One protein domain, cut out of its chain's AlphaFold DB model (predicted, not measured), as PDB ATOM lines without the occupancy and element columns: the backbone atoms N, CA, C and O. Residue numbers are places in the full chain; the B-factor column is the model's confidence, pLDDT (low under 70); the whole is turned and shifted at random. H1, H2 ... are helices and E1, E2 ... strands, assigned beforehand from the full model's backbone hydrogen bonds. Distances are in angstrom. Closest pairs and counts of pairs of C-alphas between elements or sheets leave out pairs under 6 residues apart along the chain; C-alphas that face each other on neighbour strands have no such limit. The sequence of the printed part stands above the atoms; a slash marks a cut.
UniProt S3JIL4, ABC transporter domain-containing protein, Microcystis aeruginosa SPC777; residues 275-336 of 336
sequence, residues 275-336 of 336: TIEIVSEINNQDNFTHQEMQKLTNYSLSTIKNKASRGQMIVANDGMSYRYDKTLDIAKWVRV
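AT A GLANCE: This is residues 275 to 336 of the 336 residues of the protein "ABC transporter domain-containing protein" of Microcystis aeruginosa SPC777 (UniProt S3JIL4). A small two-stranded hairpin, E1 and E2, is widened at each edge by a short paired stretch, residues 314 to 315 beside E1 and residues 287 to 288 beside E2. Two short helices, H2 and H3, pack next to this hairpin, H2 near E2 and H3 near E1, while H1 lies off at one end of the longest axis, apart from the other named elements. The printed part has 62 residues, with three named helices and then two named strands, in the order H1 H2 H3 E1 E2; the sheet, E1 - E2, is antiparallel and the class is mixed, helices and strands. The whole is compact, with a radius of gyration of the C-alphas of 11.1 A and spans of 31 by 22 by 17 A.

IN THESE COORDINATES: H1, residues 275 to 281, begins at C-alpha 275 (-46.344, -21.311, -38.216) and measures 11.7 A. H2 is residues 290 to 296, 9.9 A, and H3 is residues 301 to 309, 12.3 A. E1, residues 321 to 325, measures 12.9 A. E2, residues 332 to 335, measures 10.0 A and ends at C-alpha 335 (-31.471, -11.574, -45.518).

HOW THE PARTS SIT: E1 and E2 form a hairpin, with N 323 and O 334 at 2.9 A. H3 comes closest to E1 at the C-alphas of Ala 308 and Tyr 324, 5.3 A apart. H2 and H3 touch, closest at the C-alphas of Gln 294 and Leu 301, 5.9 A, at a steep tilt of 66 degrees, opposite ways. In H2 and H3 every O i to N i+4 pair is within hydrogen-bond range; in H1 0 of 3 are, and 0 of 4 O i to N i+3 pairs.

THE WHOLE: The C-alphas of Glu 277 and Thr 327, the two farthest apart, are 32.7 A apart. The printed part has no cut; the link from H3 to E1 is long. Residues 275 to 286 and 328 to 330 have pLDDT under 70.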
ATOM      1  N   THR A 275     -47.487 -22.099 -37.720       37.81
ATOM      2  CA  THR A 275     -46.344 -21.311 -38.216       37.81
ATOM      3  C   THR A 275     -45.407 -20.886 -37.080       37.81
ATOM      4  O   THR A 275     -44.248 -20.571 -37.332       37.81
ATOM      5  N   ILE A 276     -45.865 -20.903 -35.824       38.00
ATOM      6  CA  ILE A 276     -45.093 -20.379 -34.688       38.00
ATOM      7  C   ILE A 276     -44.067 -21.402 -34.161       38.00
ATOM      8  O   ILE A 276     -42.990 -20.996 -33.730       38.00
ATOM      9  N   GLU A 277     -44.312 -22.711 -34.281       36.88
ATOM     10  CA  GLU A 277     -43.363 -23.736 -33.800       36.88
ATOM     11  C   GLU A 277     -42.217 -24.044 -34.782       36.88
ATOM     12  O   GLU A 277     -41.133 -24.444 -34.362       36.88
ATOM     13  N   ILE A 278     -42.389 -23.798 -36.084       40.97
ATOM     14  CA  ILE A 278     -41.346 -24.100 -37.088       40.97
ATOM     15  C   ILE A 278     -40.279 -22.986 -37.159       40.97
ATOM     16  O   ILE A 278     -39.147 -23.220 -37.586       40.97
ATOM     17  N   VAL A 279     -40.597 -21.768 -36.703       40.69
ATOM     18  CA  VAL A 279     -39.686 -20.607 -36.775       40.69
ATOM     19  C   VAL A 279     -38.592 -20.652 -35.697       40.69
ATOM     20  O   VAL A 279     -37.532 -20.050 -35.874       40.69
ATOM     21  N   SER A 280     -38.766 -21.412 -34.610       40.53
ATOM     22  CA  SER A 280     -37.757 -21.480 -33.542       40.53
ATOM     23  C   SER A 280     -36.511 -22.308 -33.877       40.53
ATOM     24  O   SER A 280     -35.473 -22.078 -33.260       40.53
ATOM     25  N   GLU A 281     -36.552 -23.214 -34.860       42.12
ATOM     26  CA  GLU A 281     -35.392 -24.066 -35.200       42.12
ATOM     27  C   GLU A 281     -34.454 -23.472 -36.267       42.12
ATOM     28  O   GLU A 281     -33.353 -23.981 -36.471       42.12
ATOM     29  N   ILE A 282     -34.838 -22.374 -36.929       47.44
ATOM     30  CA  ILE A 282     -34.084 -21.797 -38.062       47.44
ATOM     31  C   ILE A 282     -33.245 -20.564 -37.649       47.44
ATOM     32  O   ILE A 282     -32.427 -20.056 -38.421       47.44
ATOM     33  N   ASN A 283     -33.364 -20.107 -36.399       42.00
ATOM     34  CA  ASN A 283     -32.616 -18.963 -35.872       42.00
ATOM     35  C   ASN A 283     -31.140 -19.303 -35.599       42.00
ATOM     36  O   ASN A 283     -30.755 -19.493 -34.449       42.00
ATOM     37  N   ASN A 284     -30.330 -19.394 -36.661       49.06
ATOM     38  CA  ASN A 284     -28.890 -19.068 -36.667       49.06
ATOM     39  C   ASN A 284     -28.213 -19.178 -38.052       49.06
ATOM     40  O   ASN A 284     -26.985 -19.212 -38.131       49.06
ATOM     41  N   GLN A 285     -28.962 -19.243 -39.160       57.81
ATOM     42  CA  GLN A 285     -28.368 -19.248 -40.501       57.81
ATOM     43  C   GLN A 285     -28.782 -18.005 -41.291       57.81
ATOM     44  O   GLN A 285     -29.941 -17.851 -41.646       57.81
ATOM     45  N   ASP A 286     -27.816 -17.141 -41.613       63.06
ATOM     46  CA  ASP A 286     -28.030 -15.952 -42.459       63.06
ATOM     47  C   ASP A 286     -28.159 -16.286 -43.960       63.06
ATOM     48  O   ASP A 286     -28.428 -15.403 -44.776       63.06
ATOM     49  N   ASN A 287     -27.985 -17.560 -44.335       78.94
ATOM     50  CA  ASN A 287     -27.911 -18.013 -45.719       78.94
ATOM     51  C   ASN A 287     -28.843 -19.204 -45.988       78.94
ATOM     52  O   ASN A 287     -28.626 -20.288 -45.448       78.94
ATOM     53  N   PHE A 288     -29.780 -19.040 -46.922       83.06
ATOM     54  CA  PHE A 288     -30.841 -20.005 -47.221       83.06
ATOM     55  C   PHE A 288     -30.737 -20.571 -48.641       83.06
ATOM     56  O   PHE A 288     -30.473 -19.868 -49.619       83.06
ATOM     57  N   THR A 289     -30.986 -21.865 -48.785       87.12
ATOM     58  CA  THR A 289     -31.131 -22.549 -50.075       87.12
ATOM     59  C   THR A 289     -32.515 -22.306 -50.691       87.12
ATOM     60  O   THR A 289     -33.438 -21.814 -50.044       87.12
ATOM     61  N   HIS A 290     -32.711 -22.692 -51.959       87.25
ATOM     62  CA  HIS A 290     -34.030 -22.606 -52.605       87.25
ATOM     63  C   HIS A 290     -35.118 -23.410 -51.881       87.25
ATOM     64  O   HIS A 290     -36.268 -22.980 -51.858       87.25
ATOM     65  N   GLN A 291     -34.767 -24.570 -51.317       82.12
ATOM     66  CA  GLN A 291     -35.714 -25.424 -50.595       82.12
ATOM     67  C   GLN A 291     -36.078 -24.829 -49.232       82.12
ATOM     68  O   GLN A 291     -37.229 -24.915 -48.819       82.12
ATOM     69  N   GLU A 292     -35.137 -24.174 -48.554       83.19
ATOM     70  CA  GLU A 292     -35.417 -23.464 -47.300       83.19
ATOM     71  C   GLU A 292     -36.258 -22.207 -47.550       83.19
ATOM     72  O   GLU A 292     -37.240 -21.979 -46.849       83.19
ATOM     73  N   MET A 293     -35.990 -21.466 -48.631       84.75
ATOM     74  CA  MET A 293     -36.846 -20.348 -49.050       84.75
ATOM     75  C   MET A 293     -38.269 -20.781 -49.420       84.75
ATOM     76  O   MET A 293     -39.207 -20.003 -49.262       84.75
ATOM     77  N   GLN A 294     -38.458 -22.015 -49.891       85.94
ATOM     78  CA  GLN A 294     -39.792 -22.573 -50.138       85.94
ATOM     79  C   GLN A 294     -40.559 -22.827 -48.836       85.94
ATOM     80  O   GLN A 294     -41.783 -22.794 -48.831       85.94
ATOM     81  N   LYS A 295     -39.857 -23.065 -47.723       83.75
ATOM     82  CA  LYS A 295     -40.483 -23.212 -46.404       83.75
ATOM     83  C   LYS A 295     -40.830 -21.856 -45.784       83.75
ATOM     84  O   LYS A 295     -41.857 -21.747 -45.122       83.75
ATOM     85  N   LEU A 296     -40.002 -20.840 -46.035       80.44
ATOM     86  CA  LEU A 296     -40.176 -19.478 -45.512       80.44
ATOM     87  C   LEU A 296     -41.167 -18.625 -46.317       80.44
ATOM     88  O   LEU A 296     -41.543 -17.546 -45.869       80.44
ATOM     89  N   THR A 297     -41.582 -19.064 -47.508       82.62
ATOM     90  CA  THR A 297     -42.425 -18.271 -48.416       82.62
ATOM     91  C   THR A 297     -43.577 -19.100 -48.969       82.62
ATOM     92  O   THR A 297     -43.497 -20.320 -49.052       82.62
ATOM     93  N   ASN A 298     -44.626 -18.433 -49.446       79.31
ATOM     94  CA  ASN A 298     -45.719 -19.088 -50.174       79.31
ATOM     95  C   ASN A 298     -45.409 -19.297 -51.675       79.31
ATOM     96  O   ASN A 298     -46.306 -19.596 -52.462       79.31
ATOM     97  N   TYR A 299     -44.152 -19.116 -52.103       81.31
ATOM     98  CA  TYR A 299     -43.749 -19.308 -53.495       81.31
ATOM     99  C   TYR A 299     -43.390 -20.766 -53.787       81.31
ATOM    100  O   TYR A 299     -42.701 -21.434 -53.019       81.31
ATOM    101  N   SER A 300     -43.783 -21.250 -54.968       86.56
ATOM    102  CA  SER A 300     -43.311 -22.545 -55.465       86.56
ATOM    103  C   SER A 300     -41.792 -22.532 -55.711       86.56
ATOM    104  O   SER A 300     -41.202 -21.489 -56.017       86.56
ATOM    105  N   LEU A 301     -41.146 -23.703 -55.657       85.50
ATOM    106  CA  LEU A 301     -39.702 -23.823 -55.897       85.50
ATOM    107  C   LEU A 301     -39.279 -23.279 -57.277       85.50
ATOM    108  O   LEU A 301     -38.188 -22.723 -57.419       85.50
ATOM    109  N   SER A 302     -40.136 -23.410 -58.295       80.50
ATOM    110  CA  SER A 302     -39.883 -22.868 -59.635       80.50
ATOM    111  C   SER A 302     -39.922 -21.336 -59.639       80.50
ATOM    112  O   SER A 302     -39.043 -20.705 -60.228       80.50
ATOM    113  N   THR A 303     -40.865 -20.727 -58.914       83.25
ATOM    114  CA  THR A 303     -40.948 -19.269 -58.744       83.25
ATOM    115  C   THR A 303     -39.729 -18.717 -58.007       83.25
ATOM    116  O   THR A 303     -39.165 -17.713 -58.438       83.25
ATOM    117  N   ILE A 304     -39.266 -19.391 -56.950       86.94
ATOM    118  CA  ILE A 304     -38.073 -18.985 -56.188       86.94
ATOM    119  C   ILE A 304     -36.826 -19.044 -57.074       86.94
ATOM    120  O   ILE A 304     -36.058 -18.086 -57.122       86.94
ATOM    121  N   LYS A 305     -36.634 -20.128 -57.835       86.12
ATOM    122  CA  LYS A 305     -35.513 -20.247 -58.785       86.12
ATOM    123  C   LYS A 305     -35.561 -19.175 -59.881       86.12
ATOM    124  O   LYS A 305     -34.525 -18.623 -60.240       86.12
ATOM    125  N   ASN A 306     -36.753 -18.844 -60.380       84.62
ATOM    126  CA  ASN A 306     -36.946 -17.790 -61.379       84.62
ATOM    127  C   ASN A 306     -36.622 -16.394 -60.808       84.62
ATOM    128  O   ASN A 306     -35.903 -15.611 -61.426       84.62
ATOM    129  N   LYS A 307     -37.064 -16.097 -59.583       85.25
ATOM    130  CA  LYS A 307     -36.722 -14.840 -58.904       85.25
ATOM    131  C   LYS A 307     -35.223 -14.731 -58.610       85.25
ATOM    132  O   LYS A 307     -34.640 -13.683 -58.877       85.25
ATOM    133  N   ALA A 308     -34.584 -15.820 -58.178       86.75
ATOM    134  CA  ALA A 308     -33.131 -15.891 -58.008       86.75
ATOM    135  C   ALA A 308     -32.366 -15.639 -59.315       86.75
ATOM    136  O   ALA A 308     -31.384 -14.892 -59.333       86.75
ATOM    137  N   SER A 309     -32.805 -16.236 -60.429       83.94
ATOM    138  CA  SER A 309     -32.132 -16.050 -61.718       83.94
ATOM    139  C   SER A 309     -32.213 -14.594 -62.185       83.94
ATOM    140  O   SER A 309     -31.205 -14.067 -62.663       83.94
ATOM    141  N   ARG A 310     -33.350 -13.931 -61.931       82.56
ATOM    142  CA  ARG A 310     -33.629 -12.518 -62.239       82.56
ATOM    143  C   ARG A 310     -33.132 -11.514 -61.189       82.56
ATOM    144  O   ARG A 310     -33.327 -10.318 -61.380       82.56
ATOM    145  N   GLY A 311     -32.518 -11.967 -60.092       82.50
ATOM    146  CA  GLY A 311     -32.033 -11.094 -59.012       82.50
ATOM    147  C   GLY A 311     -33.142 -10.354 -58.251       82.50
ATOM    148  O   GLY A 311     -32.879  -9.329 -57.627       82.50
ATOM    149  N   GLN A 312     -34.381 -10.843 -58.316       83.00
ATOM    150  CA  GLN A 312     -35.520 -10.240 -57.627       83.00
ATOM    151  C   GLN A 312     -35.527 -10.630 -56.148       83.00
ATOM    152  O   GLN A 312     -35.275 -11.787 -55.808       83.00
ATOM    153  N   MET A 313     -35.873  -9.676 -55.282       86.50
ATOM    154  CA  MET A 313     -36.060  -9.947 -53.858       86.50
ATOM    155  C   MET A 313     -37.316 -10.788 -53.609       86.50
ATOM    156  O   MET A 313     -38.286 -10.753 -54.378       86.50
ATOM    157  N   ILE A 314     -37.283 -11.542 -52.517       87.62
ATOM    158  CA  ILE A 314     -38.408 -12.313 -52.002       87.62
ATOM    159  C   ILE A 314     -38.705 -11.826 -50.589       87.62
ATOM    160  O   ILE A 314     -37.806 -11.789 -49.757       87.62
ATOM    161  N   VAL A 315     -39.963 -11.481 -50.330       85.31
ATOM    162  CA  VAL A 315     -40.465 -11.240 -48.974       85.31
ATOM    163  C   VAL A 315     -41.006 -12.565 -48.446       85.31
ATOM    164  O   VAL A 315     -41.827 -13.200 -49.115       85.31
ATOM    165  N   ALA A 316     -40.487 -13.015 -47.309       83.69
ATOM    166  CA  ALA A 316     -40.931 -14.222 -46.624       83.69
ATOM    167  C   ALA A 316     -42.209 -13.970 -45.813       83.69
ATOM    168  O   ALA A 316     -42.676 -12.840 -45.668       83.69
ATOM    169  N   ASN A 317     -42.791 -15.047 -45.296       77.81
ATOM    170  CA  ASN A 317     -44.047 -15.014 -44.549       77.81
ATOM    171  C   ASN A 317     -43.930 -14.247 -43.216       77.81
ATOM    172  O   ASN A 317     -44.941 -13.797 -42.689       77.81
ATOM    173  N   ASP A 318     -42.713 -14.070 -42.697       75.19
ATOM    174  CA  ASP A 318     -42.391 -13.254 -41.517       75.19
ATOM    175  C   ASP A 318     -42.210 -11.753 -41.839       75.19
ATOM    176  O   ASP A 318     -41.920 -10.954 -40.950       75.19
ATOM    177  N   GLY A 319     -42.374 -11.355 -43.106       73.81
ATOM    178  CA  GLY A 319     -42.190  -9.984 -43.583       73.81
ATOM    179  C   GLY A 319     -40.738  -9.599 -43.882       73.81
ATOM    180  O   GLY A 319     -40.494  -8.484 -44.348       73.81
ATOM    181  N   MET A 320     -39.766 -10.493 -43.670       80.38
ATOM    182  CA  MET A 320     -38.359 -10.212 -43.952       80.38
ATOM    183  C   MET A 320     -38.045 -10.365 -45.442       80.38
ATOM    184  O   MET A 320     -38.593 -11.222 -46.139       80.38
ATOM    185  N   SER A 321     -37.140  -9.524 -45.940       83.56
ATOM    186  CA  SER A 321     -36.727  -9.530 -47.343       83.56
ATOM    187  C   SER A 321     -35.423 -10.293 -47.539       83.56
ATOM    188  O   SER A 321     -34.488 -10.184 -46.752       83.56
ATOM    189  N   TYR A 322     -35.357 -11.046 -48.631       88.19
ATOM    190  CA  TYR A 322     -34.212 -11.864 -49.004       88.19
ATOM    191  C   TYR A 322     -33.794 -11.567 -50.437       88.19
ATOM    192  O   TYR A 322     -34.633 -11.417 -51.331       88.19
ATOM    193  N   ARG A 323     -32.484 -11.544 -50.678       89.31
ATOM    194  CA  ARG A 323     -31.890 -11.393 -52.009       89.31
ATOM    195  C   ARG A 323     -30.979 -12.572 -52.310       89.31
ATOM    196  O   ARG A 323     -30.226 -13.016 -51.451       89.31
ATOM    197  N   TYR A 324     -31.031 -13.060 -53.544       89.88
ATOM    198  CA  TYR A 324     -30.150 -14.133 -53.986       89.88
ATOM    199  C   TYR A 324     -28.757 -13.591 -54.314       89.88
ATOM    200  O   TYR A 324     -28.610 -12.783 -55.235       89.88
ATOM    201  N   ASP A 325     -27.749 -14.036 -53.569       82.44
ATOM    202  CA  ASP A 325     -26.354 -13.677 -53.783       82.44
ATOM    203  C   ASP A 325     -25.661 -14.738 -54.649       82.44
ATOM    204  O   ASP A 325     -25.582 -15.916 -54.294       82.44
ATOM    205  N   LYS A 326     -25.177 -14.306 -55.818       80.12
ATOM    206  CA  LYS A 326     -24.451 -15.144 -56.784       80.12
ATOM    207  C   LYS A 326     -22.927 -15.060 -56.618       80.12
ATOM    208  O   LYS A 326     -22.220 -15.700 -57.385       80.12
ATOM    209  N   THR A 327     -22.430 -14.246 -55.686       71.12
ATOM    210  CA  THR A 327     -20.994 -13.973 -55.495       71.12
ATOM    211  C   THR A 327     -20.326 -14.883 -54.464       71.12
ATOM    212  O   THR A 327     -19.102 -14.931 -54.399       71.12
ATOM    213  N   LEU A 328     -21.116 -15.632 -53.691       63.19
ATOM    214  CA  LEU A 328     -20.632 -16.632 -52.741       63.19
ATOM    215  C   LEU A 328     -20.212 -17.925 -53.457       63.19
ATOM    216  O   LEU A 328     -20.841 -18.319 -54.438       63.19
ATOM    217  N   ASP A 329     -19.234 -18.644 -52.889       61.44
ATOM    218  CA  ASP A 329     -18.801 -19.980 -53.355       61.44
ATOM    219  C   ASP A 329     -19.968 -20.979 -53.467       61.44
ATOM    220  O   ASP A 329     -19.930 -21.929 -54.250       61.44
ATOM    221  N   ILE A 330     -21.035 -20.748 -52.695       68.88
ATOM    222  CA  ILE A 330     -22.317 -21.437 -52.807       68.88
ATOM    223  C   ILE A 330     -23.400 -20.364 -52.868       68.88
ATOM    224  O   ILE A 330     -23.665 -19.692 -51.871       68.88
ATOM    225  N   ALA A 331     -24.033 -20.208 -54.031       72.06
ATOM    226  CA  ALA A 331     -25.086 -19.220 -54.231       72.06
ATOM    227  C   ALA A 331     -26.287 -19.496 -53.306       72.06
ATOM    228  O   ALA A 331     -26.842 -20.600 -53.295       72.06
ATOM    229  N   LYS A 332     -26.666 -18.497 -52.504       85.69
ATOM    230  CA  LYS A 332     -27.687 -18.609 -51.452       85.69
ATOM    231  C   LYS A 332     -28.503 -17.321 -51.335       85.69
ATOM    232  O   LYS A 332     -28.106 -16.261 -51.811       85.69
ATOM    233  N   TRP A 333     -29.672 -17.427 -50.719       85.62
ATOM    234  CA  TRP A 333     -30.498 -16.291 -50.327       85.62
ATOM    235  C   TRP A 333     -29.996 -15.723 -49.011       85.62
ATOM    236  O   TRP A 333     -29.856 -16.462 -48.042       85.62
ATOM    237  N   VAL A 334     -29.756 -14.419 -48.986       84.31
ATOM    238  CA  VAL A 334     -29.267 -13.692 -47.816       84.31
ATOM    239  C   VAL A 334     -30.334 -12.693 -47.397       84.31
ATOM    240  O   VAL A 334     -30.973 -12.072 -48.255       84.31
ATOM    241  N   ARG A 335     -30.552 -12.566 -46.089       83.75
ATOM    242  CA  ARG A 335     -31.471 -11.574 -45.518       83.75
ATOM    243  C   ARG A 335     -30.937 -10.159 -45.787       83.75
ATOM    244  O   ARG A 335     -29.732  -9.935 -45.673       83.75
ATOM    245  N   VAL A 336     -31.822  -9.237 -46.172       75.81
ATOM    246  CA  VAL A 336     -31.514  -7.824 -46.471       75.81
ATOM    247  C   VAL A 336     -32.130  -6.908 -45.429       75.81
ATOM    248  O   VAL A 336     -33.285  -7.183 -45.025       75.81
TER     249      VAL A 336